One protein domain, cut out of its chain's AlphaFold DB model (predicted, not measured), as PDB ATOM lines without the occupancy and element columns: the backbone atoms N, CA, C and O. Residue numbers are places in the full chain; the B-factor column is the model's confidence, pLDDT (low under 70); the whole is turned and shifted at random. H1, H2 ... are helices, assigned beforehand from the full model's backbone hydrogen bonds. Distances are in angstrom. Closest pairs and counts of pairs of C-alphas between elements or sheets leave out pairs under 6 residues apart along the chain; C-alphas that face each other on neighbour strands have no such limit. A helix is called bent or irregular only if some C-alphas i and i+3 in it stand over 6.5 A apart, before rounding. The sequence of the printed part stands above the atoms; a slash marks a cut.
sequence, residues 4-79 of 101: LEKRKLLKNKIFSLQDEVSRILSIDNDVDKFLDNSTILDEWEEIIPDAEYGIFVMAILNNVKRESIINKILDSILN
ATOM      1  N   LEU A   4      17.798   7.864  11.437       90.75
ATOM      2  CA  LEU A   4      19.110   8.403  11.084       90.75
ATOM      3  C   LEU A   4      19.322   8.421   9.566       90.75
ATOM      4  O   LEU A   4      19.742   9.434   9.008       90.75
ATOM      5  N   GLU A   5      18.971   7.328   8.889       93.62
ATOM      6  CA  GLU A   5      19.041   7.240   7.430       93.62
ATOM      7  C   GLU A   5      18.072   8.228   6.771       93.62
ATOM      8  O   GLU A   5      18.444   8.911   5.816       93.62
ATOM      9  N   LYS A   6      16.846   8.369   7.303       93.00
ATOM     10  CA  LYS A   6      15.889   9.378   6.819       93.00
ATOM     11  C   LYS A   6      16.437  10.797   6.973       93.00
ATOM     12  O   LYS A   6      16.374  11.572   6.023       93.00
ATOM     13  N   ARG A   7      17.022  11.119   8.132       95.06
ATOM     14  CA  ARG A   7      17.645  12.423   8.394       95.06
ATOM     15  C   ARG A   7      18.768  12.715   7.405       95.06
ATOM     16  O   ARG A   7      18.814  13.801   6.836       95.06
ATOM     17  N   LYS A   8      19.655  11.745   7.173       96.00
ATOM     18  CA  LYS A   8      20.758  11.875   6.213       96.00
ATOM     19  C   LYS A   8      20.242  12.091   4.788       96.00
ATOM     20  O   LYS A   8      20.767  12.945   4.079       96.00
ATOM     21  N   LEU A   9      19.204  11.357   4.384       96.00
ATOM     22  CA  LEU A   9      18.575  11.519   3.074       96.00
ATOM     23  C   LEU A   9      17.972  12.920   2.905       96.00
ATOM     24  O   LEU A   9      18.247  13.571   1.902       96.00
ATOM     25  N   LEU A  10      17.190  13.393   3.880       95.94
ATOM     26  CA  LEU A  10      16.596  14.733   3.853       95.94
ATOM     27  C   LEU A  10      17.667  15.823   3.807       95.94
ATOM     28  O   LEU A  10      17.579  16.727   2.986       95.94
ATOM     29  N   LYS A  11      18.724  15.694   4.617       96.69
ATOM     30  CA  LYS A  11      19.850  16.634   4.610       96.69
ATOM     31  C   LYS A  11      20.491  16.736   3.228       96.69
ATOM     32  O   LYS A  11      20.732  17.834   2.739       96.69
ATOM     33  N   ASN A  12      20.728  15.593   2.586       97.50
ATOM     34  CA  ASN A  12      21.287  15.563   1.240       97.50
ATOM     35  C   ASN A  12      20.338  16.191   0.213       97.50
ATOM     36  O   ASN A  12      20.808  16.935  -0.637       97.50
ATOM     37  N   LYS A  13      19.024  15.946   0.311       96.69
ATOM     38  CA  LYS A  13      18.029  16.592  -0.560       96.69
ATOM     39  C   LYS A  13      18.047  18.114  -0.423       96.69
ATOM     40  O   LYS A  13      18.086  18.801  -1.435       96.69
ATOM     41  N   ILE A  14      18.088  18.628   0.810       96.88
ATOM     42  CA  ILE A  14      18.191  20.070   1.075       96.88
ATOM     43  C   ILE A  14      19.465  20.639   0.437       96.88
ATOM     44  O   ILE A  14      19.409  21.663  -0.232       96.88
ATOM     45  N   PHE A  15      20.610  19.966   0.584       97.56
ATOM     46  CA  PHE A  15      21.864  20.418  -0.028       97.56
ATOM     47  C   PHE A  15      21.840  20.375  -1.557       97.56
ATOM     48  O   PHE A  15      22.298  21.323  -2.190       97.56
ATOM     49  N   SER A  16      21.279  19.323  -2.155       97.50
ATOM     50  CA  SER A  16      21.084  19.254  -3.606       97.50
ATOM     51  C   SER A  16      20.215  20.406  -4.111       97.50
ATOM     52  O   SER A  16      20.579  21.044  -5.094       97.50
ATOM     53  N   LEU A  17      19.120  20.707  -3.409       97.38
ATOM     54  CA  LEU A  17      18.235  21.819  -3.742       97.38
ATOM     55  C   LEU A  17      18.953  23.171  -3.625       97.38
ATOM     56  O   LEU A  17      18.841  24.003  -4.520       97.38
ATOM     57  N   GLN A  18      19.735  23.382  -2.564       97.19
ATOM     58  CA  GLN A  18      20.559  24.587  -2.400       97.19
ATOM     59  C   GLN A  18      21.536  24.779  -3.560       97.19
ATOM     60  O   GLN A  18      21.655  25.882  -4.092       97.19
ATOM     61  N   ASP A  19      22.232  23.715  -3.958       97.38
ATOM     62  CA  ASP A  19      23.203  23.775  -5.047       97.38
ATOM     63  C   ASP A  19      22.505  24.034  -6.399       97.38
ATOM     64  O   ASP A  19      23.013  24.803  -7.219       97.38
ATOM     65  N   GLU A  20      21.319  23.460  -6.623       96.56
ATOM     66  CA  GLU A  20      20.506  23.713  -7.816       96.56
ATOM     67  C   GLU A  20      19.998  25.157  -7.883       96.56
ATOM     68  O   GLU A  20      20.223  25.833  -8.889       96.56
ATOM     69  N   VAL A  21      19.388  25.660  -6.806       96.50
ATOM     70  CA  VAL A  21      18.893  27.042  -6.733       96.50
ATOM     71  C   VAL A  21      20.044  28.034  -6.858       96.50
ATOM     72  O   VAL A  21      19.959  28.977  -7.642       96.50
ATOM     73  N   SER A  22      21.172  27.786  -6.187       96.38
ATOM     74  CA  SER A  22      22.370  28.623  -6.313       96.38
ATOM     75  C   SER A  22      22.925  28.639  -7.741       96.38
ATOM     76  O   SER A  22      23.490  29.651  -8.155       96.38
ATOM     77  N   ARG A  23      22.794  27.542  -8.499       96.31
ATOM     78  CA  ARG A  23      23.198  27.475  -9.910       96.31
ATOM     79  C   ARG A  23      22.227  28.223 -10.821       96.31
ATOM     80  O   ARG A  23      22.667  28.824 -11.792       96.31
ATOM     81  N   ILE A  24      20.926  28.173 -10.544       95.50
ATOM     82  CA  ILE A  24      19.921  28.930 -11.305       95.50
ATOM     83  C   ILE A  24      20.136  30.432 -11.079       95.50
ATOM     84  O   ILE A  24      20.299  31.179 -12.044       95.50
ATOM     85  N   LEU A  25      20.254  30.846  -9.814       95.62
ATOM     86  CA  LEU A  25      20.435  32.248  -9.428       95.62
ATOM     87  C   LEU A  25      21.807  32.829  -9.808       95.62
ATOM     88  O   LEU A  25      21.985  34.044  -9.811       95.62
ATOM     89  N   SER A  26      22.795  31.991 -10.143       95.44
ATOM     90  CA  SER A  26      24.070  32.479 -10.686       95.44
ATOM     91  C   SER A  26      23.989  32.853 -12.169       95.44
ATOM     92  O   SER A  26      24.850  33.591 -12.649       95.44
ATOM     93  N   ILE A  27      22.971  32.363 -12.887       94.62
ATOM     94  CA  ILE A  27      22.700  32.707 -14.289       94.62
ATOM     95  C   ILE A  27      21.817  33.957 -14.363       94.62
ATOM     96  O   ILE A  27      22.110  34.866 -15.138       94.62
ATOM     97  N   ASP A  28      20.758  33.997 -13.555       92.88
ATOM     98  CA  ASP A  28      19.828  35.121 -13.433       92.88
ATOM     99  C   ASP A  28      19.566  35.371 -11.944       92.88
ATOM    100  O   ASP A  28      18.938  34.548 -11.284       92.88
ATOM    101  N   ASN A  29      20.101  36.466 -11.399       92.88
ATOM    102  CA  ASN A  29      20.096  36.715  -9.953       92.88
ATOM    103  C   ASN A  29      18.792  37.331  -9.428       92.88
ATOM    104  O   ASN A  29      18.725  37.693  -8.250       92.88
ATOM    105  N   ASP A  30      17.794  37.484 -10.293       96.31
ATOM    106  CA  ASP A  30      16.498  38.035  -9.938       96.31
ATOM    107  C   ASP A  30      15.709  37.017  -9.101       96.31
ATOM    108  O   ASP A  30      15.093  36.076  -9.609       96.31
ATOM    109  N   VAL A  31      15.785  37.196  -7.781       94.88
ATOM    110  CA  VAL A  31      15.134  36.326  -6.797       94.88
ATOM    111  C   VAL A  31      13.616  36.404  -6.911       94.88
ATOM    112  O   VAL A  31      12.965  35.366  -6.823       94.88
ATOM    113  N   ASP A  32      13.058  37.595  -7.133       95.44
ATOM    114  CA  ASP A  32      11.608  37.783  -7.226       95.44
ATOM    115  C   ASP A  32      11.079  37.033  -8.450       95.44
ATOM    116  O   ASP A  32      10.188  36.193  -8.342       95.44
ATOM    117  N   LYS A  33      11.736  37.211  -9.601       95.75
ATOM    118  CA  LYS A  33      11.421  36.456 -10.815       95.75
ATOM    119  C   LYS A  33      11.601  34.949 -10.631       95.75
ATOM    120  O   LYS A  33      10.828  34.182 -11.206       95.75
ATOM    121  N   PHE A  34      12.613  34.501  -9.888       95.44
ATOM    122  CA  PHE A  34      12.772  33.080  -9.579       95.44
ATOM    123  C   PHE A  34      11.574  32.557  -8.783       95.44
ATOM    124  O   PHE A  34      11.006  31.542  -9.173       95.44
ATOM    125  N   LEU A  35      11.173  33.251  -7.716       94.88
ATOM    126  CA  LEU A  35      10.041  32.851  -6.879       94.88
ATOM    127  C   LEU A  35       8.715  32.878  -7.649       94.88
ATOM    128  O   LEU A  35       7.927  31.951  -7.514       94.88
ATOM    129  N   ASP A  36       8.503  33.871  -8.514       94.62
ATOM    130  CA  ASP A  36       7.272  33.999  -9.302       94.62
ATOM    131  C   ASP A  36       7.108  32.901 -10.368       94.62
ATOM    132  O   ASP A  36       5.991  32.596 -10.786       94.62
ATOM    133  N   ASN A  37       8.215  32.329 -10.857       93.12
ATOM    134  CA  ASN A  37       8.212  31.422 -12.014       93.12
ATOM    135  C   ASN A  37       8.674  29.991 -11.698       93.12
ATOM    136  O   ASN A  37       8.716  29.152 -12.603       93.12
ATOM    137  N   SER A  38       9.062  29.706 -10.457       92.69
ATOM    138  CA  SER A  38       9.587  28.409 -10.034       92.69
ATOM    139  C   SER A  38       8.612  27.704  -9.105       92.69
ATOM    140  O   SER A  38       8.079  28.313  -8.192       92.69
ATOM    141  N   THR A  39       8.462  26.395  -9.294       94.56
ATOM    142  CA  THR A  39       7.670  25.515  -8.420       94.56
ATOM    143  C   THR A  39       8.558  24.559  -7.616       94.56
ATOM    144  O   THR A  39       8.098  23.551  -7.085       94.56
ATOM    145  N   ILE A  40       9.879  24.793  -7.597       94.12
ATOM    146  CA  ILE A  40      10.854  23.852  -7.014       94.12
ATOM    147  C   ILE A  40      10.761  23.774  -5.481       94.12
ATOM    148  O   ILE A  40      11.237  22.814  -4.879       94.12
ATOM    149  N   LEU A  41      10.169  24.791  -4.843       94.31
ATOM    150  CA  LEU A  41      10.006  24.865  -3.389       94.31
ATOM    151  C   LEU A  41       8.626  24.380  -2.921       94.31
ATOM    152  O   LEU A  41       8.471  24.094  -1.734       94.31
ATOM    153  N   ASP A  42       7.661  24.249  -3.832       92.62
ATOM    154  CA  ASP A  42       6.258  23.933  -3.534       92.62
ATOM    155  C   ASP A  42       6.128  22.557  -2.867       92.62
ATOM    156  O   ASP A  42       5.393  22.389  -1.900       92.62
ATOM    157  N   GLU A  43       6.921  21.571  -3.308       91.69
ATOM    158  CA  GLU A  43       6.906  20.222  -2.719       91.69
ATOM    159  C   GLU A  43       7.294  20.209  -1.229       91.69
ATOM    160  O   GLU A  43       6.968  19.268  -0.508       91.69
ATOM    161  N   TRP A  44       8.008  21.237  -0.760       94.44
ATOM    162  CA  TRP A  44       8.439  21.357   0.629       94.44
ATOM    163  C   TRP A  44       7.416  22.080   1.503       94.44
ATOM    164  O   TRP A  44       7.480  21.922   2.721       94.44
ATOM    165  N   GLU A  45       6.476  22.822   0.913       91.88
ATOM    166  CA  GLU A  45       5.406  23.519   1.640       91.88
ATOM    167  C   GLU A  45       4.470  22.519   2.336       91.88
ATOM    168  O   GLU A  45       4.056  22.730   3.468       91.88
ATOM    169  N   GLU A  46       4.228  21.359   1.721       90.00
ATOM    170  CA  GLU A  46       3.409  20.295   2.321       90.00
ATOM    171  C   GLU A  46       4.142  19.495   3.416       90.00
ATOM    172  O   GLU A  46       3.516  18.765   4.189       90.00
ATOM    173  N   ILE A  47       5.477  19.572   3.461       91.88
ATOM    174  CA  ILE A  47       6.326  18.724   4.316       91.88
ATOM    175  C   ILE A  47       6.829  19.495   5.540       91.88
ATOM    176  O   ILE A  47       6.970  18.919   6.622       91.88
ATOM    177  N   ILE A  48       7.161  20.772   5.361       93.81
ATOM    178  CA  ILE A  48       7.720  21.630   6.402       93.81
ATOM    179  C   ILE A  48       6.576  22.425   7.038       93.81
ATOM    180  O   ILE A  48       5.799  23.033   6.312       93.81
ATOM    181  N   PRO A  49       6.487  22.497   8.376       92.19
ATOM    182  CA  PRO A  49       5.483  23.338   9.021       92.19
ATOM    183  C   PRO A  49       5.645  24.824   8.657       92.19
ATOM    184  O   PRO A  49       6.770  25.323   8.566       92.19
ATOM    185  N   ASP A  50       4.531  25.553   8.542       89.31
ATOM    186  CA  ASP A  50       4.490  26.971   8.137       89.31
ATOM    187  C   ASP A  50       5.481  27.862   8.908       89.31
ATOM    188  O   ASP A  50       6.128  28.742   8.334       89.31
ATOM    189  N   ALA A  51       5.635  27.622  10.216       88.25
ATOM    190  CA  ALA A  51       6.521  28.399  11.086       88.25
ATOM    191  C   ALA A  51       8.010  28.260  10.713       88.25
ATOM    192  O   ALA A  51       8.797  29.188  10.921       88.25
ATOM    193  N   GLU A  52       8.405  27.124  10.139       92.69
ATOM    194  CA  GLU A  52       9.770  26.827   9.712       92.69
ATOM    195  C   GLU A  52       9.971  26.971   8.198       92.69
ATOM    196  O   GLU A  52      11.117  27.111   7.758       92.69
ATOM    197  N   TYR A  53       8.898  27.001   7.401       94.94
ATOM    198  CA  TYR A  53       8.987  27.101   5.942       94.94
ATOM    199  C   TYR A  53       9.715  28.374   5.490       94.94
ATOM    200  O   TYR A  53      10.634  28.312   4.674       94.94
ATOM    201  N   GLY A  54       9.424  29.525   6.104       93.75
ATOM    202  CA  GLY A  54      10.141  30.770   5.799       93.75
ATOM    203  C   GLY A  54      11.650  30.689   6.083       93.75
ATOM    204  O   GLY A  54      12.463  31.216   5.320       93.75
ATOM    205  N   ILE A  55      12.052  29.977   7.144       94.44
ATOM    206  CA  ILE A  55      13.471  29.744   7.468       94.44
ATOM    207  C   ILE A  55      14.114  28.866   6.393       94.44
ATOM    208  O   ILE A  55      15.239  29.141   5.969       94.44
ATOM    209  N   PHE A  56      13.404  27.830   5.944       97.06
ATOM    210  CA  PHE A  56      13.842  26.964   4.859       97.06
ATOM    211  C   PHE A  56      14.050  27.745   3.560       97.06
ATOM    212  O   PHE A  56      15.160  27.716   3.033       97.06
ATOM    213  N   VAL A  57      13.058  28.511   3.095       96.38
ATOM    214  CA  VAL A  57      13.162  29.316   1.864       96.38
ATOM    215  C   VAL A  57      14.374  30.249   1.928       96.38
ATOM    216  O   VAL A  57      15.219  30.241   1.031       96.38
ATOM    217  N   MET A  58      14.539  30.979   3.036       95.25
ATOM    218  CA  MET A  58      15.693  31.863   3.233       95.25
ATOM    219  C   MET A  58      17.022  31.102   3.216       95.25
ATOM    220  O   MET A  58      18.005  31.591   2.655       95.25
ATOM    221  N   ALA A  59      17.072  29.905   3.806       96.75
ATOM    222  CA  ALA A  59      18.261  29.064   3.800       96.75
ATOM    223  C   ALA A  59      18.584  28.501   2.407       96.75
ATOM    224  O   ALA A  59      19.766  28.348   2.090       96.75
ATOM    225  N   ILE A  60      17.576  28.208   1.579       97.38
ATOM    226  CA  ILE A  60      17.764  27.765   0.194       97.38
ATOM    227  C   ILE A  60      18.310  28.903  -0.668       97.38
ATOM    228  O   ILE A  60      19.390  28.764  -1.240       97.38
ATOM    229  N   LEU A  61      17.616  30.045  -0.692       96.69
ATOM    230  CA  LEU A  61      17.970  31.196  -1.531       96.69
ATOM    231  C   LEU A  61      19.375  31.735  -1.229       96.69
ATOM    232  O   LEU A  61      20.104  32.125  -2.135       96.69
ATOM    233  N   ASN A  62      19.781  31.718   0.045       95.25
ATOM    234  CA  ASN A  62      21.091  32.209   0.481       95.25
ATOM    235  C   ASN A  62      22.166  31.109   0.568       95.25
ATOM    236  O   ASN A  62      23.261  31.371   1.070       95.25
ATOM    237  N   ASN A  63      21.867  29.878   0.136       95.75
ATOM    238  CA  ASN A  63      22.774  28.727   0.214       95.75
ATOM    239  C   ASN A  63      23.399  28.539   1.619       95.75
ATOM    240  O   ASN A  63      24.606  28.343   1.796       95.75
ATOM    241  N   VAL A  64      22.575  28.655   2.665       95.44
ATOM    242  CA  VAL A  64      23.027  28.589   4.060       95.44
ATOM    243  C   VAL A  64      23.259  27.136   4.466       95.44
ATOM    244  O   VAL A  64      22.315  26.388   4.702       95.44
ATOM    245  N   LYS A  65      24.525  26.749   4.654       93.75
ATOM    246  CA  LYS A  65      24.918  25.391   5.096       93.75
ATOM    247  C   LYS A  65      25.198  25.280   6.600       93.75
ATOM    248  O   LYS A  65      25.896  24.377   7.053       93.75
ATOM    249  N   ARG A  66      24.689  26.224   7.401       95.75
ATOM    250  CA  ARG A  66      24.911  26.240   8.854       95.75
ATOM    251  C   ARG A  66      24.175  25.073   9.510       95.75
ATOM    252  O   ARG A  66      22.949  25.032   9.505       95.75
ATOM    253  N   GLU A  67      24.930  24.198  10.165       93.56
ATOM    254  CA  GLU A  67      24.420  22.966  10.778       93.56
ATOM    255  C   GLU A  67      23.243  23.200  11.739       93.56
ATOM    256  O   GLU A  67      22.289  22.435  11.724       93.56
ATOM    257  N   SER A  68      23.254  24.283  12.525       94.00
ATOM    258  CA  SER A  68      22.158  24.604  13.452       94.00
ATOM    259  C   SER A  68      20.834  24.922  12.749       94.00
ATOM    260  O   SER A  68      19.778  24.575  13.258       94.00
ATOM    261  N   ILE A  69      20.881  25.574  11.582       94.56
ATOM    262  CA  ILE A  69      19.683  25.923  10.804       94.56
ATOM    263  C   ILE A  69      19.161  24.675  10.097       94.56
ATOM    264  O   ILE A  69      17.978  24.363  10.184       94.56
ATOM    265  N   ILE A  70      20.063  23.924   9.458       96.06
ATOM    266  CA  ILE A  70      19.715  22.684   8.762       96.06
ATOM    267  C   ILE A  70      19.141  21.658   9.739       96.06
ATOM    268  O   ILE A  70      18.136  21.028   9.432       96.06
ATOM    269  N   ASN A  71      19.723  21.521  10.932       94.56
ATOM    270  CA  ASN A  71      19.188  20.627  11.951       94.56
ATOM    271  C   ASN A  71      17.791  21.035  12.394       94.56
ATOM    272  O   ASN A  71      16.934  20.166  12.420       94.56
ATOM    273  N   LYS A  72      17.533  22.327  12.620       93.75
ATOM    274  CA  LYS A  72      16.200  22.802  12.999       93.75
ATOM    275  C   LYS A  72      15.132  22.478  11.946       93.75
ATOM    276  O   LYS A  72      14.051  22.023  12.292       93.75
ATOM    277  N   ILE A  73      15.456  22.649  10.661       95.12
ATOM    278  CA  ILE A  73      14.564  22.270   9.549       95.12
ATOM    279  C   ILE A  73      14.362  20.745   9.509       95.12
ATOM    280  O   ILE A  73      13.257  20.257   9.308       95.12
ATOM    281  N   LEU A  74      15.422  19.960   9.710       95.38
ATOM    282  CA  LEU A  74      15.306  18.498   9.749       95.38
ATOM    283  C   LEU A  74      14.491  18.015  10.952       95.38
ATOM    284  O   LEU A  74      13.764  17.032  10.831       95.38
ATOM    285  N   ASP A  75      14.628  18.679  12.096       93.88
ATOM    286  CA  ASP A  75      13.919  18.351  13.328       93.88
ATOM    287  C   ASP A  75      12.423  18.665  13.191       93.88
ATOM    288  O   ASP A  75      11.604  17.844  13.612       93.88
ATOM    289  N   SER A  76      12.061  19.766  12.511       93.62
ATOM    290  CA  SER A  76      10.660  20.097  12.217       93.62
ATOM    291  C   SER A  76      10.010  19.091  11.261       93.62
ATOM    292  O   SER A  76       8.914  18.612  11.536       93.62
ATOM    293  N   ILE A  77      10.708  18.667  10.201       93.31
ATOM    294  CA  ILE A  77      10.204  17.647   9.260       93.31
ATOM    295  C   ILE A  77      10.029  16.284   9.944       93.31
ATOM    296  O   ILE A  77       9.099  15.528   9.657       93.31
ATOM    297  N   LEU A  78      10.960  15.920  10.827       92.56
ATOM    298  CA  LEU A  78      10.954  14.617  11.489       92.56
ATOM    299  C   LEU A  78      10.105  14.591  12.766       92.56
ATOM    300  O   LEU A  78      10.002  13.522  13.372       92.56
ATOM    301  N   ASN A  79       9.495  15.720  13.153       82.31
ATOM    302  CA  ASN A  79       8.771  15.906  14.415       82.31
ATOM    303  C   ASN A  79       9.570  15.391  15.621       82.31
ATOM    304  O   ASN A  79       9.039  14.754  16.533       82.31
TER     305      ASN A  79
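Overview. This is residues 4 to 79 of the 101 residues of an uncharacterized protein of bacterium (UniProt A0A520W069). One long helix, H1, makes the longest axis, and a helical hairpin of H4 and H5 packs on it, with H5 meeting H1 at residues 7 to 11 and the last residues of H4, 59 to 61, meeting it at residues 14 to 22. Past the end of H1 the chain turns through the short helix H2 and folds back through the very short H3 to the start of H4. The printed part has 76 residues with five named helices, in the order H1, H2, H3, H4, H5, and no named strand; its class is all helix. It is compact, with a radius of gyration of the C-alphas of 12.2 A, yet elongated in outline, spanning 36 by 21 by 17 A.

Along the chain. H1, residues 4 to 25, is the longest helix, 31.5 A from C-alpha 4 at (19.110, 8.403, 11.084) to C-alpha 25 at (20.435, 32.248, -9.428). H4, residues 50 to 61, measures 17.1 A and is irregular, but only just: C-alphas 51 and 54 are 6.8 A apart. H5, residues 67 to 78, measures 15.9 A and ends with C-alpha 78 at (10.954, 14.617, 11.489). H2 holds residues 31 to 37 and measures 10.0 A; H3 holds residues 42 to 45 and measures 5.3 A.

Arrangement. H1 touches H4 at a steep tilt of 52 degrees, the same way, and their closest C-alphas, those of Gln 18 and Ile 60, are 5.0 A apart. H1 touches H5 at a steep tilt of 62 degrees, opposite ways, closest at the C-alphas of Arg 7 and Leu 74, 6.6 A apart. H4 and H5 touch and form a helical hairpin, opposite ways at a steep tilt of 43 degrees, with the C-alphas of Glu 52 and Ile 73 closest at 6.6 A. H2 is close to H1 but not clearly touching, about perpendicular at 78 degrees, with the C-alphas of Leu 25 and Val 31 closest at 7.2 A. H3 is close to H4 but not clearly touching, with the C-alphas of Glu 45 and Tyr 53 closest at 6.6 A. H3 is apart from H1, H2 and H5. In H1, H2 and H5 every O i to N i+4 pair is within hydrogen-bond range, in H4 6 of 8 are, and H3 is too short for such a pair.

Size, cuts and confidence. The two C-alphas farthest apart, those of Leu 4 and Asp 30, are 36.4 A from each other. The four links between the helices are tight. The printed part has no cut. Its mean pLDDT is 94.5, and no printed residue of this model is under 70.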